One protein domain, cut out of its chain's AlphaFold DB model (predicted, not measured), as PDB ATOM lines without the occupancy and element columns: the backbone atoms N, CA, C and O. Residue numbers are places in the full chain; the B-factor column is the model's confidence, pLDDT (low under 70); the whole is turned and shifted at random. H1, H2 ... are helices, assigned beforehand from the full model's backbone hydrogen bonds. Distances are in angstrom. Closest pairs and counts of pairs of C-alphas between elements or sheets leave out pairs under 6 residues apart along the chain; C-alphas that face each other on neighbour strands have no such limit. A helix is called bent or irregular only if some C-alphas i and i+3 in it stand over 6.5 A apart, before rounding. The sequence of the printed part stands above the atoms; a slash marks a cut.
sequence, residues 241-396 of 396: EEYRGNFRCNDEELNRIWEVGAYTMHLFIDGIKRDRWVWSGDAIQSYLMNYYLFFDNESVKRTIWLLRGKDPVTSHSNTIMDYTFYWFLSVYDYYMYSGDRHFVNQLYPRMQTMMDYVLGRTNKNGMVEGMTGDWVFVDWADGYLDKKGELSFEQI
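This is residues 241 to 396 of the 396 residues of the protein "Bacterial alpha-L-rhamnosidase" of Bacteroides ovatus (UniProt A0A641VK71). Helices H2 to H5 form an up-and-down bundle, each running against the one before, with H1 steeply tilted to H2 at one end and a tail without named elements, residues 360 to 396, that leaves H5 at the other end and then folds back along one side of the bundle toward Ile 396. The printed part has 156 residues with five named helices, H1 to H5 in order, and no named strand: all helix, though under half are in named elements. It is compact, radius of gyration 17.4 A, spanning 54 by 42 by 28 A.

H5, residues 341 to 359, is irregular: C-alphas 346 and 349 are 7.3 A apart. H4, residues 321 to 338, forms a hairpin with H5; residues 328 to 335 alone touch it, closest C-alphas Tyr 335 and Arg 341, 6.5 A. H4 touches H2, residues 280 to 291, the same way at a shallow tilt of 17 degrees, closest C-alphas Ser 280 and Tyr 323, 5.2 A. H3, residues 297 to 308, touches H4, closest C-alphas Ile 304 and Trp 327, 7.2 A. H1, residues 252 to 267, only just touches H2, with 3 pairs of C-alphas within 8 A. Every O i to N i+4 pair is within hydrogen-bond range in H1 and H3; H2 has 7 of 8, H4 11 of 14, H5 13 of 15.

H4 is 26.7 A long, H5 24.8 A. C-alpha 252 begins H1 at (-61.359, -21.845, 19.838); C-alpha 359 ends H5 at (-27.983, 9.110, 38.235).

The printed part has no cut. Links H1 to H2 and H3 to H4 are long. pLDDT is under 70 at residues 268 to 270 and 395 to 396.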
ATOM      1  N   GLU A 241     -65.691  -3.711  37.176       95.56
ATOM      2  CA  GLU A 241     -65.040  -3.391  35.909       95.56
ATOM      3  C   GLU A 241     -65.996  -3.521  34.721       95.56
ATOM      4  O   GLU A 241     -66.869  -4.395  34.676       95.56
ATOM      5  N   GLU A 242     -65.804  -2.661  33.722       97.25
ATOM      6  CA  GLU A 242     -66.467  -2.771  32.422       97.25
ATOM      7  C   GLU A 242     -65.507  -3.426  31.421       97.25
ATOM      8  O   GLU A 242     -64.437  -2.895  31.131       97.25
ATOM      9  N   TYR A 243     -65.892  -4.564  30.842       97.56
ATOM     10  CA  TYR A 243     -65.115  -5.240  29.797       97.56
ATOM     11  C   TYR A 243     -65.297  -4.507  28.461       97.56
ATOM     12  O   TYR A 243     -66.147  -4.858  27.642       97.56
ATOM     13  N   ARG A 244     -64.523  -3.437  28.261       98.06
ATOM     14  CA  ARG A 244     -64.604  -2.564  27.078       98.06
ATOM     15  C   ARG A 244     -63.922  -3.177  25.857       98.06
ATOM     16  O   ARG A 244     -64.381  -2.996  24.729       98.06
ATOM     17  N   GLY A 245     -62.808  -3.863  26.082       97.38
ATOM     18  CA  GLY A 245     -62.078  -4.619  25.082       97.38
ATOM     19  C   GLY A 245     -62.616  -6.038  24.941       97.38
ATOM     20  O   GLY A 245     -63.041  -6.662  25.909       97.38
ATOM     21  N   ASN A 246     -62.600  -6.551  23.713       97.94
ATOM     22  CA  ASN A 246     -63.058  -7.897  23.396       97.94
ATOM     23  C   ASN A 246     -62.249  -8.457  22.227       97.94
ATOM     24  O   ASN A 246     -62.030  -7.762  21.230       97.94
ATOM     25  N   PHE A 247     -61.912  -9.742  22.288       98.50
ATOM     26  CA  PHE A 247     -61.266 -10.455  21.194       98.50
ATOM     27  C   PHE A 247     -61.966 -11.786  20.912       98.50
ATOM     28  O   PHE A 247     -62.442 -12.457  21.817       98.50
ATOM     29  N   ARG A 248     -62.028 -12.169  19.634       98.44
ATOM     30  CA  ARG A 248     -62.394 -13.523  19.204       98.44
ATOM     31  C   ARG A 248     -61.861 -13.801  17.808       98.44
ATOM     32  O   ARG A 248     -61.796 -12.896  16.971       98.44
ATOM     33  N   CYS A 249     -61.572 -15.059  17.525       98.56
ATOM     34  CA  CYS A 249     -61.158 -15.540  16.217       98.56
ATOM     35  C   CYS A 249     -61.755 -16.927  15.925       98.56
ATOM     36  O   CYS A 249     -62.576 -17.438  16.685       98.56
ATOM     37  N   ASN A 250     -61.384 -17.521  14.790       98.56
ATOM     38  CA  ASN A 250     -61.826 -18.863  14.392       98.56
ATOM     39  C   ASN A 250     -61.099 -19.999  15.134       98.56
ATOM     40  O   ASN A 250     -61.415 -21.163  14.896       98.56
ATOM     41  N   ASP A 251     -60.100 -19.672  15.954       98.75
ATOM     42  CA  ASP A 251     -59.383 -20.624  16.792       98.75
ATOM     43  C   ASP A 251     -59.984 -20.620  18.205       98.75
ATOM     44  O   ASP A 251     -59.853 -19.659  18.966       98.75
ATOM     45  N   GLU A 252     -60.685 -21.701  18.545       98.62
ATOM     46  CA  GLU A 252     -61.359 -21.845  19.838       98.62
ATOM     47  C   GLU A 252     -60.388 -21.971  21.014       98.62
ATOM     48  O   GLU A 252     -60.757 -21.653  22.144       98.62
ATOM     49  N   GLU A 253     -59.156 -22.427  20.786       98.69
ATOM     50  CA  GLU A 253     -58.141 -22.458  21.835       98.69
ATOM     51  C   GLU A 253     -57.676 -21.038  22.155       98.69
ATOM     52  O   GLU A 253     -57.658 -20.650  23.322       98.69
ATOM     53  N   LEU A 254     -57.416 -20.221  21.129       98.62
ATOM     54  CA  LEU A 254     -57.025 -18.825  21.329       98.62
ATOM     55  C   LEU A 254     -58.143 -17.996  21.978       98.62
ATOM     56  O   LEU A 254     -57.865 -17.146  22.825       98.62
ATOM     57  N   ASN A 255     -59.407 -18.278  21.648       98.69
ATOM     58  CA  ASN A 255     -60.550 -17.667  22.331       98.69
ATOM     59  C   ASN A 255     -60.543 -18.009  23.829       98.69
ATOM     60  O   ASN A 255     -60.694 -17.122  24.661       98.69
ATOM     61  N   ARG A 256     -60.294 -19.276  24.194       98.50
ATOM     62  CA  ARG A 256     -60.194 -19.684  25.608       98.50
ATOM     63  C   ARG A 256     -59.005 -19.050  26.320       98.50
ATOM     64  O   ARG A 256     -59.152 -18.676  27.477       98.50
ATOM     65  N   ILE A 257     -57.856 -18.917  25.650       98.62
ATOM     66  CA  ILE A 257     -56.685 -18.218  26.203       98.62
ATOM     67  C   ILE A 257     -57.055 -16.773  26.547       98.62
ATOM     68  O   ILE A 257     -56.742 -16.316  27.644       98.62
ATOM     69  N   TRP A 258     -57.759 -16.075  25.651       98.56
ATOM     70  CA  TRP A 258     -58.196 -14.703  25.904       98.56
ATOM     71  C   TRP A 258     -59.178 -14.612  27.079       98.56
ATOM     72  O   TRP A 258     -58.966 -13.797  27.970       98.56
ATOM     73  N   GLU A 259     -60.195 -15.478  27.134       98.38
ATOM     74  CA  GLU A 259     -61.176 -15.493  28.233       98.38
ATOM     75  C   GLU A 259     -60.524 -15.787  29.595       98.38
ATOM     76  O   GLU A 259     -60.831 -15.134  30.594       98.38
ATOM     77  N   VAL A 260     -59.589 -16.744  29.647       98.06
ATOM     78  CA  VAL A 260     -58.833 -17.047  30.871       98.06
ATOM     79  C   VAL A 260     -57.944 -15.867  31.257       98.06
ATOM     80  O   VAL A 260     -57.967 -15.463  32.414       98.06
ATOM     81  N   GLY A 261     -57.220 -15.273  30.304       97.19
ATOM     82  CA  GLY A 261     -56.376 -14.102  30.556       97.19
ATOM     83  C   GLY A 261     -57.174 -12.893  31.051       97.19
ATOM     84  O   GLY A 261     -56.772 -12.242  32.012       97.19
ATOM     85  N   ALA A 262     -58.341 -12.632  30.459       97.38
ATOM     86  CA  ALA A 262     -59.237 -11.563  30.885       97.38
ATOM     87  C   ALA A 262     -59.765 -11.792  32.311       97.38
ATOM     88  O   ALA A 262     -59.801 -10.862  33.117       97.38
ATOM     89  N   TYR A 263     -60.109 -13.037  32.653       97.06
ATOM     90  CA  TYR A 263     -60.505 -13.390  34.014       97.06
ATOM     91  C   TYR A 263     -59.349 -13.249  35.015       97.06
ATOM     92  O   TYR A 263     -59.553 -12.694  36.092       97.06
ATOM     93  N   THR A 264     -58.133 -13.678  34.662       96.25
ATOM     94  CA  THR A 264     -56.932 -13.483  35.492       96.25
ATOM     95  C   THR A 264     -56.672 -12.000  35.763       96.25
ATOM     96  O   THR A 264     -56.451 -11.628  36.914       96.25
ATOM     97  N   MET A 265     -56.790 -11.144  34.744       95.25
ATOM     98  CA  MET A 265     -56.652  -9.688  34.887       95.25
ATOM     99  C   MET A 265     -57.695  -9.067  35.823       95.25
ATOM    100  O   MET A 265     -57.408  -8.077  36.490       95.25
ATOM    101  N   HIS A 266     -58.902  -9.629  35.892       93.31
ATOM    102  CA  HIS A 266     -59.939  -9.153  36.810       93.31
ATOM    103  C   HIS A 266     -59.655  -9.541  38.270       93.31
ATOM    104  O   HIS A 266     -60.165  -8.906  39.191       93.31
ATOM    105  N   LEU A 267     -58.858 -10.589  38.492       82.88
ATOM    106  CA  LEU A 267     -58.536 -11.070  39.829       82.88
ATOM    107  C   LEU A 267     -57.440 -10.232  40.502       82.88
ATOM    108  O   LEU A 267     -57.569  -9.973  41.698       82.88
ATOM    109  N   PHE A 268     -56.366  -9.830  39.797       68.38
ATOM    110  CA  PHE A 268     -55.258  -9.084  40.423       68.38
ATOM    111  C   PHE A 268     -54.206  -8.502  39.464       68.38
ATOM    112  O   PHE A 268     -54.243  -8.741  38.264       68.38
ATOM    113  N   ILE A 269     -53.239  -7.772  40.047       57.97
ATOM    114  CA  ILE A 269     -52.134  -7.078  39.359       57.97
ATOM    115  C   ILE A 269     -50.820  -7.905  39.318       57.97
ATOM    116  O   ILE A 269     -50.088  -7.785  38.343       57.97
ATOM    117  N   ASP A 270     -50.500  -8.730  40.331       63.06
ATOM    118  CA  ASP A 270     -49.347  -9.671  40.325       63.06
ATOM    119  C   ASP A 270     -49.785 -11.154  40.447       63.06
ATOM    120  O   ASP A 270     -49.523 -11.975  39.575       63.06
ATOM    121  N   GLY A 271     -50.524 -11.502  41.500       81.31
ATOM    122  CA  GLY A 271     -51.078 -12.815  41.786       81.31
ATOM    123  C   GLY A 271     -51.901 -12.803  43.079       81.31
ATOM    124  O   GLY A 271     -51.530 -12.195  44.081       81.31
ATOM    125  N   ILE A 272     -53.035 -13.505  43.083       89.62
ATOM    126  CA  ILE A 272     -54.005 -13.453  44.192       89.62
ATOM    127  C   ILE A 272     -53.615 -14.260  45.438       89.62
ATOM    128  O   ILE A 272     -54.195 -14.022  46.501       89.62
ATOM    129  N   LYS A 273     -52.680 -15.219  45.341       90.88
ATOM    130  CA  LYS A 273     -52.370 -16.146  46.444       90.88
ATOM    131  C   LYS A 273     -51.158 -15.744  47.281       90.88
ATOM    132  O   LYS A 273     -51.332 -15.386  48.442       90.88
ATOM    133  N   ARG A 274     -49.949 -15.864  46.721       87.38
ATOM    134  CA  ARG A 274     -48.698 -15.870  47.498       87.38
ATOM    135  C   ARG A 274     -48.248 -14.471  47.924       87.38
ATOM    136  O   ARG A 274     -48.193 -14.196  49.118       87.38
ATOM    137  N   ASP A 275     -47.948 -13.601  46.962       85.81
ATOM    138  CA  ASP A 275     -47.323 -12.304  47.249       85.81
ATOM    139  C   ASP A 275     -48.392 -11.236  47.511       85.81
ATOM    140  O   ASP A 275     -48.377 -10.583  48.556       85.81
ATOM    141  N   ARG A 276     -49.374 -11.120  46.604       86.62
ATOM    142  CA  ARG A 276     -50.499 -10.171  46.687       86.62
ATOM    143  C   ARG A 276     -50.028  -8.726  46.845       86.62
ATOM    144  O   ARG A 276     -50.659  -7.927  47.547       86.62
ATOM    145  N   TRP A 277     -48.895  -8.399  46.233       90.81
ATOM    146  CA  TRP A 277     -48.244  -7.103  46.350       90.81
ATOM    147  C   TRP A 277     -48.202  -6.400  45.003       90.81
ATOM    148  O   TRP A 277     -48.464  -6.958  43.951       90.81
ATOM    149  N   VAL A 278     -47.897  -5.108  45.030       94.94
ATOM    150  CA  VAL A 278     -47.727  -4.358  43.791       94.94
ATOM    151  C   VAL A 278     -46.249  -4.348  43.430       94.94
ATOM    152  O   VAL A 278     -45.433  -3.695  44.090       94.94
ATOM    153  N   TRP A 279     -45.924  -5.070  42.365       96.50
ATOM    154  CA  TRP A 279     -44.588  -5.182  41.798       96.50
ATOM    155  C   TRP A 279     -44.494  -4.403  40.491       96.50
ATOM    156  O   TRP A 279     -45.395  -4.454  39.662       96.50
ATOM    157  N   SER A 280     -43.419  -3.635  40.314       97.06
ATOM    158  CA  SER A 280     -43.300  -2.714  39.178       97.06
ATOM    159  C   SER A 280     -43.280  -3.414  37.813       97.06
ATOM    160  O   SER A 280     -43.899  -2.916  36.875       97.06
ATOM    161  N   GLY A 281     -42.586  -4.556  37.699       94.50
ATOM    162  CA  GLY A 281     -42.518  -5.334  36.455       94.50
ATOM    163  C   GLY A 281     -43.880  -5.893  36.035       94.50
ATOM    164  O   GLY A 281     -44.300  -5.736  34.893       94.50
ATOM    165  N   ASP A 282     -44.618  -6.451  36.987       95.25
ATOM    166  CA  ASP A 282     -45.966  -6.986  36.795       95.25
ATOM    167  C   ASP A 282     -46.968  -5.860  36.489       95.25
ATOM    168  O   ASP A 282     -47.830  -5.963  35.611       95.25
ATOM    169  N   ALA A 283     -46.812  -4.722  37.171       96.38
ATOM    170  CA  ALA A 283     -47.698  -3.582  37.029       96.38
ATOM    171  C   ALA A 283     -47.627  -2.946  35.634       96.38
ATOM    172  O   ALA A 283     -48.677  -2.659  35.064       96.38
ATOM    173  N   ILE A 284     -46.435  -2.755  35.046       96.56
ATOM    174  CA  ILE A 284     -46.337  -2.171  33.695       96.56
ATOM    175  C   ILE A 284     -47.061  -3.042  32.655       96.56
ATOM    176  O   ILE A 284     -47.801  -2.512  31.825       96.56
ATOM    177  N   GLN A 285     -46.934  -4.368  32.744       95.75
ATOM    178  CA  GLN A 285     -47.646  -5.292  31.858       95.75
ATOM    179  C   GLN A 285     -49.153  -5.269  32.121       95.75
ATOM    180  O   GLN A 285     -49.945  -5.199  31.179       95.75
ATOM    181  N   SER A 286     -49.555  -5.237  33.393       96.81
ATOM    182  CA  SER A 286     -50.955  -5.095  33.793       96.81
ATOM    183  C   SER A 286     -51.597  -3.832  33.226       96.81
ATOM    184  O   SER A 286     -52.742  -3.877  32.780       96.81
ATOM    185  N   TYR A 287     -50.877  -2.708  33.170       97.25
ATOM    186  CA  TYR A 287     -51.398  -1.479  32.566       97.25
ATOM    187  C   TYR A 287     -51.622  -1.649  31.067       97.25
ATOM    188  O   TYR A 287     -52.681  -1.278  30.560       97.25
ATOM    189  N   LEU A 288     -50.651  -2.240  30.367       97.50
ATOM    190  CA  LEU A 288     -50.753  -2.493  28.934       97.50
ATOM    191  C   LEU A 288     -51.937  -3.410  28.623       97.50
ATOM    192  O   LEU A 288     -52.749  -3.064  27.771       97.50
ATOM    193  N   MET A 289     -52.098  -4.516  29.353       97.56
ATOM    194  CA  MET A 289     -53.249  -5.412  29.209       97.56
ATOM    195  C   MET A 289     -54.571  -4.713  29.556       97.56
ATOM    196  O   MET A 289     -55.548  -4.849  28.819       97.56
ATOM    197  N   ASN A 290     -54.593  -3.897  30.616       97.62
ATOM    198  CA  ASN A 290     -55.751  -3.091  31.000       97.62
ATOM    199  C   ASN A 290     -56.223  -2.182  29.856       97.62
ATOM    200  O   ASN A 290     -57.425  -2.106  29.615       97.62
ATOM    201  N   TYR A 291     -55.322  -1.545  29.100       98.25
ATOM    202  CA  TYR A 291     -55.726  -0.666  27.994       98.25
ATOM    203  C   TYR A 291     -56.454  -1.387  26.848       98.25
ATOM    204  O   TYR A 291     -57.168  -0.741  26.079       98.25
ATOM    205  N   TYR A 292     -56.320  -2.711  26.745       98.12
ATOM    206  CA  TYR A 292     -57.038  -3.540  25.773       98.12
ATOM    207  C   TYR A 292     -58.189  -4.342  26.392       98.12
ATOM    208  O   TYR A 292     -58.796  -5.148  25.685       98.12
ATOM    209  N   LEU A 293     -58.504  -4.130  27.677       98.00
ATOM    210  CA  LEU A 293     -59.544  -4.862  28.399       98.00
ATOM    211  C   LEU A 293     -60.516  -3.925  29.134       98.00
ATOM    212  O   LEU A 293     -61.603  -3.678  28.615       98.00
ATOM    213  N   PHE A 294     -60.149  -3.381  30.297       98.00
ATOM    214  CA  PHE A 294     -61.044  -2.525  31.096       98.00
ATOM    215  C   PHE A 294     -60.877  -1.039  30.792       98.00
ATOM    216  O   PHE A 294     -61.839  -0.272  30.781       98.00
ATOM    217  N   PHE A 295     -59.645  -0.630  30.491       97.94
ATOM    218  CA  PHE A 295     -59.237   0.764  30.372       97.94
ATOM    219  C   PHE A 295     -59.499   1.566  31.668       97.94
ATOM    220  O   PHE A 295     -59.860   2.746  31.611       97.94
ATOM    221  N   ASP A 296     -59.307   0.947  32.843       97.81
ATOM    222  CA  ASP A 296     -59.407   1.632  34.138       97.81
ATOM    223  C   ASP A 296     -58.139   2.456  34.414       97.81
ATOM    224  O   ASP A 296     -57.134   1.984  34.953       97.81
ATOM    225  N   ASN A 297     -58.190   3.730  34.032       97.81
ATOM    226  CA  ASN A 297     -57.110   4.687  34.269       97.81
ATOM    227  C   ASN A 297     -56.932   5.045  35.754       97.81
ATOM    228  O   ASN A 297     -55.837   5.444  36.159       97.81
ATOM    229  N   GLU A 298     -57.970   4.918  36.583       97.75
ATOM    230  CA  GLU A 298     -57.863   5.239  38.005       97.75
ATOM    231  C   GLU A 298     -57.037   4.174  38.736       97.75
ATOM    232  O   GLU A 298     -56.165   4.525  39.538       97.75
ATOM    233  N   SER A 299     -57.228   2.887  38.415       96.88
ATOM    234  CA  SER A 299     -56.376   1.800  38.927       96.88
ATOM    235  C   SER A 299     -54.914   1.957  38.522       96.88
ATOM    236  O   SER A 299     -54.029   1.807  39.373       96.88
ATOM    237  N   VAL A 300     -54.637   2.351  37.273       98.12
ATOM    238  CA  VAL A 300     -53.262   2.622  36.816       98.12
ATOM    239  C   VAL A 300     -52.625   3.736  37.652       98.12
ATOM    240  O   VAL A 300     -51.563   3.536  38.247       98.12
ATOM    241  N   LYS A 301     -53.297   4.887  37.796       98.69
ATOM    242  CA  LYS A 301     -52.778   6.020  38.583       98.69
ATOM    243  C   LYS A 301     -52.508   5.656  40.042       98.69
ATOM    244  O   LYS A 301     -51.467   6.041  40.577       98.69
ATOM    245  N   ARG A 302     -53.422   4.928  40.701       98.25
ATOM    246  CA  ARG A 302     -53.237   4.492  42.100       98.25
ATOM    247  C   ARG A 302     -52.009   3.597  42.245       98.25
ATOM    248  O   ARG A 302     -51.217   3.795  43.167       98.25
ATOM    249  N   THR A 303     -51.826   2.673  41.310       98.06
ATOM    250  CA  THR A 303     -50.708   1.723  41.306       98.06
ATOM    251  C   THR A 303     -49.367   2.429  41.072       98.06
ATOM    252  O   THR A 303     -48.423   2.213  41.831       98.06
ATOM    253  N   ILE A 304     -49.298   3.364  40.115       98.69
ATOM    254  CA  ILE A 304     -48.096   4.179  39.861       98.69
ATOM    255  C   ILE A 304     -47.726   5.029  41.089       98.69
ATOM    256  O   ILE A 304     -46.547   5.112  41.454       98.69
ATOM    257  N   TRP A 305     -48.714   5.653  41.746       98.75
ATOM    258  CA  TRP A 305     -48.492   6.417  42.981       98.75
ATOM    259  C   TRP A 305     -47.954   5.545  44.118       98.75
ATOM    260  O   TRP A 305     -47.067   5.991  44.852       98.75
ATOM    261  N   LEU A 306     -48.499   4.335  44.268       98.44
ATOM    262  CA  LEU A 306     -48.105   3.387  45.304       98.44
ATOM    263  C   LEU A 306     -46.661   2.916  45.105       98.44
ATOM    264  O   LEU A 306     -45.857   3.053  46.026       98.44
ATOM    265  N   LEU A 307     -46.322   2.444  43.901       98.56
ATOM    266  CA  LEU A 307     -44.988   1.934  43.564       98.56
ATOM    267  C   LEU A 307     -43.887   2.970  43.775       98.56
ATOM    268  O   LEU A 307     -42.784   2.632  44.199       98.56
ATOM    269  N   ARG A 308     -44.183   4.249  43.520       98.69
ATOM    270  CA  ARG A 308     -43.207   5.318  43.740       98.69
ATOM    271  C   ARG A 308     -42.907   5.554  45.218       98.69
ATOM    272  O   ARG A 308     -41.809   5.995  45.555       98.69
ATOM    273  N   GLY A 309     -43.891   5.367  46.093       98.38
ATOM    274  CA  GLY A 309     -43.780   5.746  47.497       98.38
ATOM    275  C   GLY A 309     -43.525   7.249  47.701       98.38
ATOM    276  O   GLY A 309     -44.029   8.109  46.965       98.38
ATOM    277  N   LYS A 310     -42.764   7.578  48.748       98.19
ATOM    278  CA  LYS A 310     -42.414   8.949  49.154       98.19
ATOM    279  C   LYS A 310     -40.898   9.116  49.238       98.19
ATOM    280  O   LYS A 310     -40.165   8.137  49.270       98.19
ATOM    281  N   ASP A 311     -40.460  10.367  49.285       98.06
ATOM    282  CA  ASP A 311     -39.065  10.716  49.544       98.06
ATOM    283  C   ASP A 311     -38.728  10.648  51.050       98.06
ATOM    284  O   ASP A 311     -39.632  10.806  51.881       98.06
ATOM    285  N   PRO A 312     -37.443  10.458  51.415       98.50
ATOM    286  CA  PRO A 312     -36.300  10.237  50.516       98.50
ATOM    287  C   PRO A 312     -36.320   8.850  49.851       98.50
ATOM    288  O   PRO A 312     -36.774   7.878  50.449       98.50
ATOM    289  N   VAL A 313     -35.797   8.757  48.624       98.62
ATOM    290  CA  VAL A 313     -35.596   7.472  47.930       98.62
ATOM    291  C   VAL A 313     -34.456   6.709  48.601       98.62
ATOM    292  O   VAL A 313     -33.355   7.236  48.751       98.62
ATOM    293  N   THR A 314     -34.718   5.468  49.010       98.25
ATOM    294  CA  THR A 314     -33.744   4.617  49.719       98.25
ATOM    295  C   THR A 314     -33.316   3.384  48.926       98.25
ATOM    296  O   THR A 314     -32.279   2.799  49.230       98.25
ATOM    297  N   SER A 315     -34.097   2.982  47.926       98.56
ATOM    298  CA  SER A 315     -33.853   1.814  47.076       98.56
ATOM    299  C   SER A 315     -34.555   1.989  45.727       98.56
ATOM    300  O   SER A 315     -35.404   2.874  45.580       98.56
ATOM    301  N   HIS A 316     -34.215   1.137  44.759       98.75
ATOM    302  CA  HIS A 316     -35.010   0.970  43.543       98.75
ATOM    303  C   HIS A 316     -36.447   0.508  43.848       98.75
ATOM    304  O   HIS A 316     -36.743   0.046  44.952       98.75
ATOM    305  N   SER A 317     -37.350   0.608  42.870       98.38
ATOM    306  CA  SER A 317     -38.732   0.134  43.007       98.38
ATOM    307  C   SER A 317     -38.725  -1.355  43.346       98.38
ATOM    308  O   SER A 317     -38.107  -2.151  42.645       98.38
ATOM    309  N   ASN A 318     -39.359  -1.725  44.460       98.00
ATOM    310  CA  ASN A 318     -39.304  -3.079  45.020       98.00
ATOM    311  C   ASN A 318     -37.871  -3.614  45.266       98.00
ATOM    312  O   ASN A 318     -37.671  -4.822  45.306       98.00
ATOM    313  N   THR A 319     -36.872  -2.737  45.434       98.31
ATOM    314  CA  THR A 319     -35.420  -3.035  45.488       98.31
ATOM    315  C   THR A 319     -34.796  -3.552  44.183       98.31
ATOM    316  O   THR A 319     -33.591  -3.812  44.140       98.31
ATOM    317  N   ILE A 320     -35.578  -3.641  43.105       98.25
ATOM    318  CA  ILE A 320     -35.168  -4.224  41.828       98.25
ATOM    319  C   ILE A 320     -34.779  -3.118  40.838       98.25
ATOM    320  O   ILE A 320     -35.570  -2.222  40.541       98.25
ATOM    321  N   MET A 321     -33.555  -3.171  40.313       97.88
ATOM    322  CA  MET A 321     -32.991  -2.111  39.467       97.88
ATOM    323  C   MET A 321     -33.820  -1.870  38.198       97.88
ATOM    324  O   MET A 321     -34.225  -0.742  37.917       97.88
ATOM    325  N   ASP A 322     -34.118  -2.937  37.461       96.75
ATOM    326  CA  ASP A 322     -34.918  -2.915  36.236       96.75
ATOM    327  C   ASP A 322     -36.363  -2.436  36.472       96.75
ATOM    328  O   ASP A 322     -36.933  -1.710  35.657       96.75
ATOM    329  N   TYR A 323     -36.912  -2.697  37.659       97.81
ATOM    330  CA  TYR A 323     -38.259  -2.280  38.050       97.81
ATOM    331  C   TYR A 323     -38.388  -0.764  38.220       97.81
ATOM    332  O   TYR A 323     -39.464  -0.209  37.974       97.81
ATOM    333  N   THR A 324     -37.314  -0.059  38.593       98.62
ATOM    334  CA  THR A 324     -37.310   1.413  38.560       98.62
ATOM    335  C   THR A 324     -37.485   1.935  37.137       98.62
ATOM    336  O   THR A 324     -38.199   2.918  36.938       98.62
ATOM    337  N   PHE A 325     -36.880   1.286  36.141       98.06
ATOM    338  CA  PHE A 325     -37.010   1.707  34.747       98.06
ATOM    339  C   PHE A 325     -38.411   1.426  34.205       98.06
ATOM    340  O   PHE A 325     -38.998   2.315  33.588       98.06
ATOM    341  N   TYR A 326     -38.998   0.271  34.535       97.56
ATOM    342  CA  TYR A 326     -40.404  -0.007  34.227       97.56
ATOM    343  C   TYR A 326     -41.351   1.022  34.838       97.56
ATOM    344  O   TYR A 326     -42.255   1.503  34.157       97.56
ATOM    345  N   TRP A 327     -41.099   1.462  36.073       98.69
ATOM    346  CA  TRP A 327     -41.913   2.510  36.681       98.69
ATOM    347  C   TRP A 327     -41.871   3.811  35.862       98.69
ATOM    348  O   TRP A 327     -42.924   4.381  35.579       98.69
ATOM    349  N   PHE A 328     -40.692   4.255  35.410       98.81
ATOM    350  CA  PHE A 328     -40.583   5.440  34.548       98.81
ATOM    351  C   PHE A 328     -41.307   5.277  33.209       98.81
ATOM    352  O   PHE A 328     -42.046   6.180  32.809       98.81
ATOM    353  N   LEU A 329     -41.107   4.144  32.530       98.56
ATOM    354  CA  LEU A 329     -41.744   3.853  31.242       98.56
ATOM    355  C   LEU A 329     -43.269   3.837  31.370       98.56
ATOM    356  O   LEU A 329     -43.957   4.478  30.578       98.56
ATOM    357  N   SER A 330     -43.783   3.228  32.441       98.62
ATOM    358  CA  SER A 330     -45.220   3.114  32.692       98.62
ATOM    359  C   SER A 330     -45.944   4.463  32.764       98.62
ATOM    360  O   SER A 330     -47.096   4.571  32.347       98.62
ATOM    361  N   VAL A 331     -45.270   5.521  33.239       98.81
ATOM    362  CA  VAL A 331     -45.833   6.881  33.287       98.81
ATOM    363  C   VAL A 331     -46.010   7.444  31.879       98.81
ATOM    364  O   VAL A 331     -47.021   8.091  31.594       98.81
ATOM    365  N   TYR A 332     -45.032   7.216  31.000       98.69
ATOM    366  CA  TYR A 332     -45.115   7.673  29.619       98.69
ATOM    367  C   TYR A 332     -46.132   6.856  28.824       98.69
ATOM    368  O   TYR A 332     -46.952   7.451  28.130       98.69
ATOM    369  N   ASP A 333     -46.164   5.533  28.996       98.69
ATOM    370  CA  ASP A 333     -47.191   4.683  28.390       98.69
ATOM    371  C   ASP A 333     -48.590   5.118  28.830       98.69
ATOM    372  O   ASP A 333     -49.453   5.364  27.989       98.69
ATOM    373  N   TYR A 334     -48.806   5.336  30.131       98.81
ATOM    374  CA  TYR A 334     -50.070   5.875  30.631       98.81
ATOM    375  C   TYR A 334     -50.455   7.188  29.950       98.81
ATOM    376  O   TYR A 334     -51.600   7.346  29.524       98.81
ATOM    377  N   TYR A 335     -49.515   8.121  29.797       98.81
ATOM    378  CA  TYR A 335     -49.778   9.359  29.071       98.81
ATOM    379  C   TYR A 335     -50.146   9.105  27.603       98.81
ATOM    380  O   TYR A 335     -51.079   9.725  27.097       98.81
ATOM    381  N   MET A 336     -49.456   8.189  26.925       98.75
ATOM    382  CA  MET A 336     -49.712   7.875  25.521       98.75
ATOM    383  C   MET A 336     -51.087   7.231  25.297       98.75
ATOM    384  O   MET A 336     -51.734   7.541  24.298       98.75
ATOM    385  N   TYR A 337     -51.562   6.392  26.224       98.69
ATOM    386  CA  TYR A 337     -52.886   5.764  26.136       98.69
ATOM    387  C   TYR A 337     -54.027   6.676  26.621       98.69
ATOM    388  O   TYR A 337     -55.104   6.669  26.028       98.69
ATOM    389  N   SER A 338     -53.819   7.472  27.676       98.62
ATOM    390  CA  SER A 338     -54.887   8.268  28.315       98.62
ATOM    391  C   SER A 338     -54.928   9.744  27.899       98.62
ATOM    392  O   SER A 338     -55.973  10.387  28.000       98.62
ATOM    393  N   GLY A 339     -53.795  10.313  27.478       98.69
ATOM    394  CA  GLY A 339     -53.617  11.753  27.281       98.69
ATOM    395  C   GLY A 339     -53.561  12.581  28.576       98.69
ATOM    396  O   GLY A 339     -53.524  13.814  28.507       98.69
ATOM    397  N   ASP A 340     -53.543  11.952  29.759       98.69
ATOM    398  CA  ASP A 340     -53.630  12.632  31.057       98.69
ATOM    399  C   ASP A 340     -52.305  13.304  31.457       98.69
ATOM    400  O   ASP A 340     -51.499  12.822  32.257       98.69
ATOM    401  N   ARG A 341     -52.093  14.493  30.892       98.62
ATOM    402  CA  ARG A 341     -50.958  15.358  31.223       98.62
ATOM    403  C   ARG A 341     -51.010  15.867  32.665       98.62
ATOM    404  O   ARG A 341     -49.968  16.210  33.225       98.62
ATOM    405  N   HIS A 342     -52.200  15.992  33.254       98.56
ATOM    406  CA  HIS A 342     -52.345  16.520  34.608       98.56
ATOM    407  C   HIS A 342     -51.684  15.580  35.620       98.56
ATOM    408  O   HIS A 342     -50.869  16.039  36.419       98.56
ATOM    409  N   PHE A 343     -51.937  14.275  35.513       98.75
ATOM    410  CA  PHE A 343     -51.282  13.265  36.341       98.75
ATOM    411  C   PHE A 343     -49.751  13.309  36.236       98.75
ATOM    412  O   PHE A 343     -49.072  13.358  37.263       98.75
ATOM    413  N   VAL A 344     -49.204  13.381  35.015       98.75
ATOM    414  CA  VAL A 344     -47.748  13.475  34.804       98.75
ATOM    415  C   VAL A 344     -47.172  14.692  35.529       98.75
ATOM    416  O   VAL A 344     -46.171  14.566  36.227       98.75
ATOM    417  N   ASN A 345     -47.830  15.856  35.446       98.69
ATOM    418  CA  ASN A 345     -47.381  17.063  36.148       98.69
ATOM    419  C   ASN A 345     -47.409  16.904  37.677       98.69
ATOM    420  O   ASN A 345     -46.497  17.380  38.350       98.69
ATOM    421  N   GLN A 346     -48.431  16.241  38.231       98.56
ATOM    422  CA  GLN A 346     -48.521  15.980  39.674       98.56
ATOM    423  C   GLN A 346     -47.410  15.027  40.145       98.56
ATOM    424  O   GLN A 346     -46.866  15.199  41.237       98.56
ATOM    425  N   LEU A 347     -47.063  14.027  39.329       98.75
ATOM    426  CA  LEU A 347     -46.070  13.002  39.655       98.75
ATOM    427  C   LEU A 347     -44.621  13.465  39.433       98.75
ATOM    428  O   LEU A 347     -43.714  12.991  40.121       98.75
ATOM    429  N   TYR A 348     -44.404  14.401  38.505       98.81
ATOM    430  CA  TYR A 348     -43.085  14.808  38.016       98.81
ATOM    431  C   TYR A 348     -42.052  15.132  39.107       98.81
ATOM    432  O   TYR A 348     -40.936  14.619  39.007       98.81
ATOM    433  N   PRO A 349     -42.371  15.863  40.199       98.69
ATOM    434  CA  PRO A 349     -41.390  16.111  41.258       98.69
ATOM    435  C   PRO A 349     -40.813  14.822  41.864       98.69
ATOM    436  O   PRO A 349     -39.622  14.752  42.152       98.69
ATOM    437  N   ARG A 350     -41.631  13.766  41.996       98.81
ATOM    438  CA  ARG A 350     -41.168  12.457  42.484       98.81
ATOM    439  C   ARG A 350     -40.415  11.669  41.414       98.81
ATOM    440  O   ARG A 350     -39.553  10.863  41.758       98.81
ATOM    441  N   MET A 351     -40.729  11.872  40.134       98.88
ATOM    442  CA  MET A 351     -39.945  11.297  39.034       98.88
ATOM    443  C   MET A 351     -38.516  11.843  39.056       98.88
ATOM    444  O   MET A 351     -37.572  11.066  38.939       98.88
ATOM    445  N   GLN A 352     -38.354  13.151  39.278       98.88
ATOM    446  CA  GLN A 352     -37.039  13.788  39.363       98.88
ATOM    447  C   GLN A 352     -36.197  13.191  40.492       98.88
ATOM    448  O   GLN A 352     -35.102  12.712  40.227       98.88
ATOM    449  N   THR A 353     -36.731  13.101  41.713       98.88
ATOM    450  CA  THR A 353     -35.970  12.558  42.850       98.88
ATOM    451  C   THR A 353     -35.650  11.064  42.714       98.88
ATOM    452  O   THR A 353     -34.620  10.609  43.208       98.88
ATOM    453  N   MET A 354     -36.475  10.290  41.996       98.88
ATOM    454  CA  MET A 354     -36.136   8.905  41.631       98.88
ATOM    455  C   MET A 354     -35.016   8.853  40.584       98.88
ATOM    456  O   MET A 354     -34.146   7.991  40.655       98.88
ATOM    457  N   MET A 355     -35.000   9.780  39.625       98.88
ATOM    458  CA  MET A 355     -33.940   9.838  38.620       98.88
ATOM    459  C   MET A 355     -32.626  10.323  39.236       98.88
ATOM    460  O   MET A 355     -31.579   9.774  38.919       98.88
ATOM    461  N   ASP A 356     -32.670  11.273  40.171       98.88
ATOM    462  CA  ASP A 356     -31.497  11.711  40.935       98.88
ATOM    463  C   ASP A 356     -30.853  10.533  41.682       98.88
ATOM    464  O   ASP A 356     -29.628  10.384  41.673       98.88
ATOM    465  N   TYR A 357     -31.675   9.653  42.269       98.81
ATOM    466  CA  TYR A 357     -31.209   8.413  42.892       98.81
ATOM    467  C   TYR A 357     -30.488   7.496  41.891       98.81
ATOM    468  O   TYR A 357     -29.404   7.005  42.195       98.81
ATOM    469  N   VAL A 358     -31.045   7.294  40.692       98.62
ATOM    470  CA  VAL A 358     -30.419   6.476  39.637       98.62
ATOM    471  C   VAL A 358     -29.115   7.108  39.139       98.62
ATOM    472  O   VAL A 358     -28.083   6.441  39.085       98.62
ATOM    473  N   LEU A 359     -29.134   8.398  38.795       98.62
ATOM    474  CA  LEU A 359     -27.983   9.110  38.235       98.62
ATOM    475  C   LEU A 359     -26.803   9.150  39.211       98.62
ATOM    476  O   LEU A 359     -25.654   9.005  38.787       98.62
ATOM    477  N   GLY A 360     -27.080   9.260  40.514       98.31
ATOM    478  CA  GLY A 360     -26.074   9.179  41.577       98.31
ATOM    479  C   GLY A 360     -25.396   7.809  41.723       98.31
ATOM    480  O   GLY A 360     -24.464   7.685  42.517       98.31
ATOM    481  N   ARG A 361     -25.846   6.789  40.979       98.12
ATOM    482  CA  ARG A 361     -25.375   5.394  41.047       98.12
ATOM    483  C   ARG A 361     -24.820   4.880  39.716       98.12
ATOM    484  O   ARG A 361     -24.632   3.680  39.542       98.12
ATOM    485  N   THR A 362     -24.551   5.782  38.778       98.44
ATOM    486  CA  THR A 362     -23.924   5.433  37.499       98.44
ATOM    487  C   THR A 362     -22.420   5.196  37.653       98.44
ATOM    488  O   THR A 362     -21.751   5.775  38.514       98.44
ATOM    489  N   ASN A 363     -21.871   4.324  36.812       97.81
ATOM    490  CA  ASN A 363     -20.442   4.052  36.742       97.81
ATOM    491  C   ASN A 363     -19.710   5.097  35.864       97.81
ATOM    492  O   ASN A 363     -20.298   6.030  35.317       97.81
ATOM    493  N   LYS A 364     -18.397   4.919  35.675       97.81
ATOM    494  CA  LYS A 364     -17.548   5.808  34.850       97.81
ATOM    495  C   LYS A 364     -17.954   5.901  33.367       97.81
ATOM    496  O   LYS A 364     -17.512   6.825  32.689       97.81
ATOM    497  N   ASN A 365     -18.735   4.944  32.871       97.94
ATOM    498  CA  ASN A 365     -19.223   4.894  31.494       97.94
ATOM    499  C   ASN A 365     -20.614   5.542  31.361       97.94
ATOM    500  O   ASN A 365     -21.138   5.635  30.254       97.94
ATOM    501  N   GLY A 366     -21.217   5.987  32.471       97.25
ATOM    502  CA  GLY A 366     -22.598   6.469  32.511       97.25
ATOM    503  C   GLY A 366     -23.640   5.346  32.470       97.25
ATOM    504  O   GLY A 366     -24.805   5.623  32.201       97.25
ATOM    505  N   MET A 367     -23.237   4.095  32.718       98.06
ATOM    506  CA  MET A 367     -24.123   2.930  32.798       98.06
ATOM    507  C   MET A 367     -24.456   2.585  34.252       98.06
ATOM    508  O   MET A 367     -23.801   3.058  35.182       98.06
ATOM    509  N   VAL A 368     -25.481   1.756  34.447       97.38
ATOM    510  CA  VAL A 368     -25.842   1.206  35.758       97.38
ATOM    511  C   VAL A 368     -25.253  -0.192  35.930       97.38
ATOM    512  O   VAL A 368     -25.256  -1.001  35.005       97.38
ATOM    513  N   GLU A 369     -24.760  -0.473  37.131       97.12
ATOM    514  CA  GLU A 369     -24.317  -1.795  37.572       97.12
ATOM    515  C   GLU A 369     -24.959  -2.070  38.937       97.12
ATOM    516  O   GLU A 369     -25.151  -1.141  39.724       97.12
ATOM    517  N   GLY A 370     -25.272  -3.332  39.241       96.81
ATOM    518  CA  GLY A 370     -25.845  -3.688  40.540       96.81
ATOM    519  C   GLY A 370     -24.906  -3.325  41.694       96.81
ATOM    520  O   GLY A 370     -23.762  -3.782  41.739       96.81
ATOM    521  N   MET A 371     -25.388  -2.525  42.649       97.56
ATOM    522  CA  MET A 371     -24.652  -2.175  43.863       97.56
ATOM    523  C   MET A 371     -25.149  -2.981  45.073       97.56
ATOM    524  O   MET A 371     -26.125  -3.728  45.016       97.56
ATOM    525  N   THR A 372     -24.480  -2.821  46.217       96.81
ATOM    526  CA  THR A 372     -24.903  -3.441  47.478       96.81
ATOM    527  C   THR A 372     -26.351  -3.084  47.816       96.81
ATOM    528  O   THR A 372     -26.685  -1.907  47.943       96.81
ATOM    529  N   GLY A 373     -27.170  -4.113  48.035       96.75
ATOM    530  CA  GLY A 373     -28.588  -3.976  48.371       96.75
ATOM    531  C   GLY A 373     -29.522  -3.957  47.161       96.75
ATOM    532  O   GLY A 373     -30.727  -4.073  47.361       96.75
ATOM    533  N   ASP A 374     -28.994  -3.862  45.939       97.94
ATOM    534  CA  ASP A 374     -29.810  -3.942  44.730       97.94
ATOM    535  C   ASP A 374     -30.075  -5.386  44.336       97.94
ATOM    536  O   ASP A 374     -29.201  -6.255  44.419       97.94
ATOM    537  N   TRP A 375     -31.270  -5.612  43.804       97.56
ATOM    538  CA  TRP A 375     -31.583  -6.813  43.057       97.56
ATOM    539  C   TRP A 375     -31.571  -6.501  41.557       97.56
ATOM    540  O   TRP A 375     -32.378  -5.724  41.056       97.56
ATOM    541  N   VAL A 376     -30.644  -7.115  40.821       96.75
ATOM    542  CA  VAL A 376     -30.661  -7.127  39.351       96.75
ATOM    543  C   VAL A 376     -31.452  -8.353  38.897       96.75
ATOM    544  O   VAL A 376     -30.945  -9.486  38.928       96.75
ATOM    545  N   PHE A 377     -32.729  -8.149  38.575       95.25
ATOM    546  CA  PHE A 377     -33.676  -9.243  38.395       95.25
ATOM    547  C   PHE A 377     -33.625  -9.802  36.975       95.25
ATOM    548  O   PHE A 377     -33.191 -10.946  36.813       95.25
ATOM    549  N   VAL A 378     -33.936  -8.983  35.970       93.06
ATOM    550  CA  VAL A 378     -34.078  -9.392  34.563       93.06
ATOM    551  C   VAL A 378     -35.233 -10.372  34.380       93.06
ATOM    552  O   VAL A 378     -36.293  -9.967  33.939       93.06
ATOM    553  N   ASP A 379     -35.040 -11.647  34.714       92.94
ATOM    554  CA  ASP A 379     -36.045 -12.696  34.544       92.94
ATOM    555  C   ASP A 379     -35.734 -13.919  35.427       92.94
ATOM    556  O   ASP A 379     -34.594 -14.128  35.876       92.94
ATOM    557  N   TRP A 380     -36.741 -14.766  35.637       90.62
ATOM    558  CA  TRP A 380     -36.621 -16.080  36.263       90.62
ATOM    559  C   TRP A 380     -36.082 -17.122  35.275       90.62
ATOM    560  O   TRP A 380     -36.808 -17.960  34.756       90.62
ATOM    561  N   ALA A 381     -34.768 -17.095  35.053       90.94
ATOM    562  CA  ALA A 381     -34.087 -17.958  34.082       90.94
ATOM    563  C   ALA A 381     -33.166 -19.011  34.736       90.94
ATOM    564  O   ALA A 381     -32.009 -19.148  34.338       90.94
ATOM    565  N   ASP A 382     -33.631 -19.693  35.792       89.56
ATOM    566  CA  ASP A 382     -32.953 -20.824  36.465       89.56
ATOM    567  C   ASP A 382     -31.455 -20.621  36.791       89.56
ATOM    568  O   ASP A 382     -30.655 -21.557  36.828       89.56
ATOM    569  N   GLY A 383     -31.045 -19.372  37.038       91.06
ATOM    570  CA  GLY A 383     -29.661 -19.015  37.362       91.06
ATOM    571  C   GLY A 383     -28.692 -18.957  36.172       91.06
ATOM    572  O   GLY A 383     -27.496 -18.772  36.393       91.06
ATOM    573  N   TYR A 384     -29.168 -19.065  34.928       92.44
ATOM    574  CA  TYR A 384     -28.325 -18.958  33.726       92.44
ATOM    575  C   TYR A 384     -27.841 -17.531  33.429       92.44
ATOM    576  O   TYR A 384     -26.850 -17.354  32.719       92.44
ATOM    577  N   LEU A 385     -28.527 -16.514  33.954       92.62
ATOM    578  CA  LEU A 385     -28.207 -15.107  33.720       92.62
ATOM    579  C   LEU A 385     -27.194 -14.594  34.751       92.62
ATOM    580  O   LEU A 385     -27.520 -14.471  35.935       92.62
ATOM    581  N   ASP A 386     -25.988 -14.241  34.295       93.88
ATOM    582  CA  ASP A 386     -25.037 -13.485  35.119       93.88
ATOM    583  C   ASP A 386     -25.599 -12.086  35.408       93.88
ATOM    584  O   ASP A 386     -26.179 -11.447  34.535       93.88
ATOM    585  N   LYS A 387     -25.438 -11.624  36.650       94.88
ATOM    586  CA  LYS A 387     -25.997 -10.366  37.171       94.88
ATOM    587  C   LYS A 387     -24.928  -9.299  37.429       94.88
ATOM    588  O   LYS A 387     -25.213  -8.284  38.059       94.88
ATOM    589  N   LYS A 388     -23.683  -9.551  37.010       95.00
ATOM    590  CA  LYS A 388     -22.524  -8.682  37.248       95.00
ATOM    591  C   LYS A 388     -22.220  -7.781  36.054       95.00
ATOM    592  O   LYS A 388     -22.334  -8.199  34.908       95.00
ATOM    593  N   GLY A 389     -21.697  -6.594  36.350       95.69
ATOM    594  CA  GLY A 389     -21.257  -5.631  35.345       95.69
ATOM    595  C   GLY A 389     -22.417  -4.919  34.654       95.69
ATOM    596  O   GLY A 389     -23.509  -4.785  35.207       95.69
ATOM    597  N   GLU A 390     -22.145  -4.438  33.445       96.44
ATOM    598  CA  GLU A 390     -23.065  -3.639  32.633       96.44
ATOM    599  C   GLU A 390     -24.002  -4.561  31.844       96.44
ATOM    600  O   GLU A 390     -23.663  -5.046  30.762       96.44
ATOM    601  N   LEU A 391     -25.180  -4.838  32.401       94.25
ATOM    602  CA  LEU A 391     -26.182  -5.663  31.733       94.25
ATOM    603  C   LEU A 391     -26.968  -4.851  30.699       94.25
ATOM    604  O   LEU A 391     -27.438  -3.748  30.968       94.25
ATOM    605  N   SER A 392     -27.182  -5.458  29.535       86.06
ATOM    606  CA  SER A 392     -28.138  -5.010  28.526       86.06
ATOM    607  C   SER A 392     -28.945  -6.225  28.089       86.06
ATOM    608  O   SER A 392     -28.372  -7.237  27.685       86.06
ATOM    609  N   PHE A 393     -30.263  -6.144  28.232       78.12
ATOM    610  CA  PHE A 393     -31.183  -7.217  27.892       78.12
ATOM    611  C   PHE A 393     -32.432  -6.634  27.235       78.12
ATOM    612  O   PHE A 393     -32.819  -5.498  27.504       78.12
ATOM    613  N   GLU A 394     -33.049  -7.436  26.379       70.19
ATOM    614  CA  GLU A 394     -34.376  -7.198  25.829       70.19
ATOM    615  C   GLU A 394     -35.278  -8.288  26.414       70.19
ATOM    616  O   GLU A 394     -35.061  -9.472  26.151       70.19
ATOM    617  N   GLN A 395     -36.224  -7.904  27.274       64.06
ATOM    618  CA  GLN A 395     -37.324  -8.790  27.657       64.06
ATOM    619  C   GLN A 395     -38.387  -8.684  26.562       64.06
ATOM    620  O   GLN A 395     -38.893  -7.590  26.313       64.06
ATOM    621  N   ILE A 396     -38.649  -9.805  25.887       46.84
ATOM    622  CA  ILE A 396     -39.684  -9.941  24.852       46.84
ATOM    623  C   ILE A 396     -40.987 -10.384  25.501       46.84
ATOM    624  O   ILE A 396     -40.924 -11.343  26.305       46.84
TER     625      ILE A 396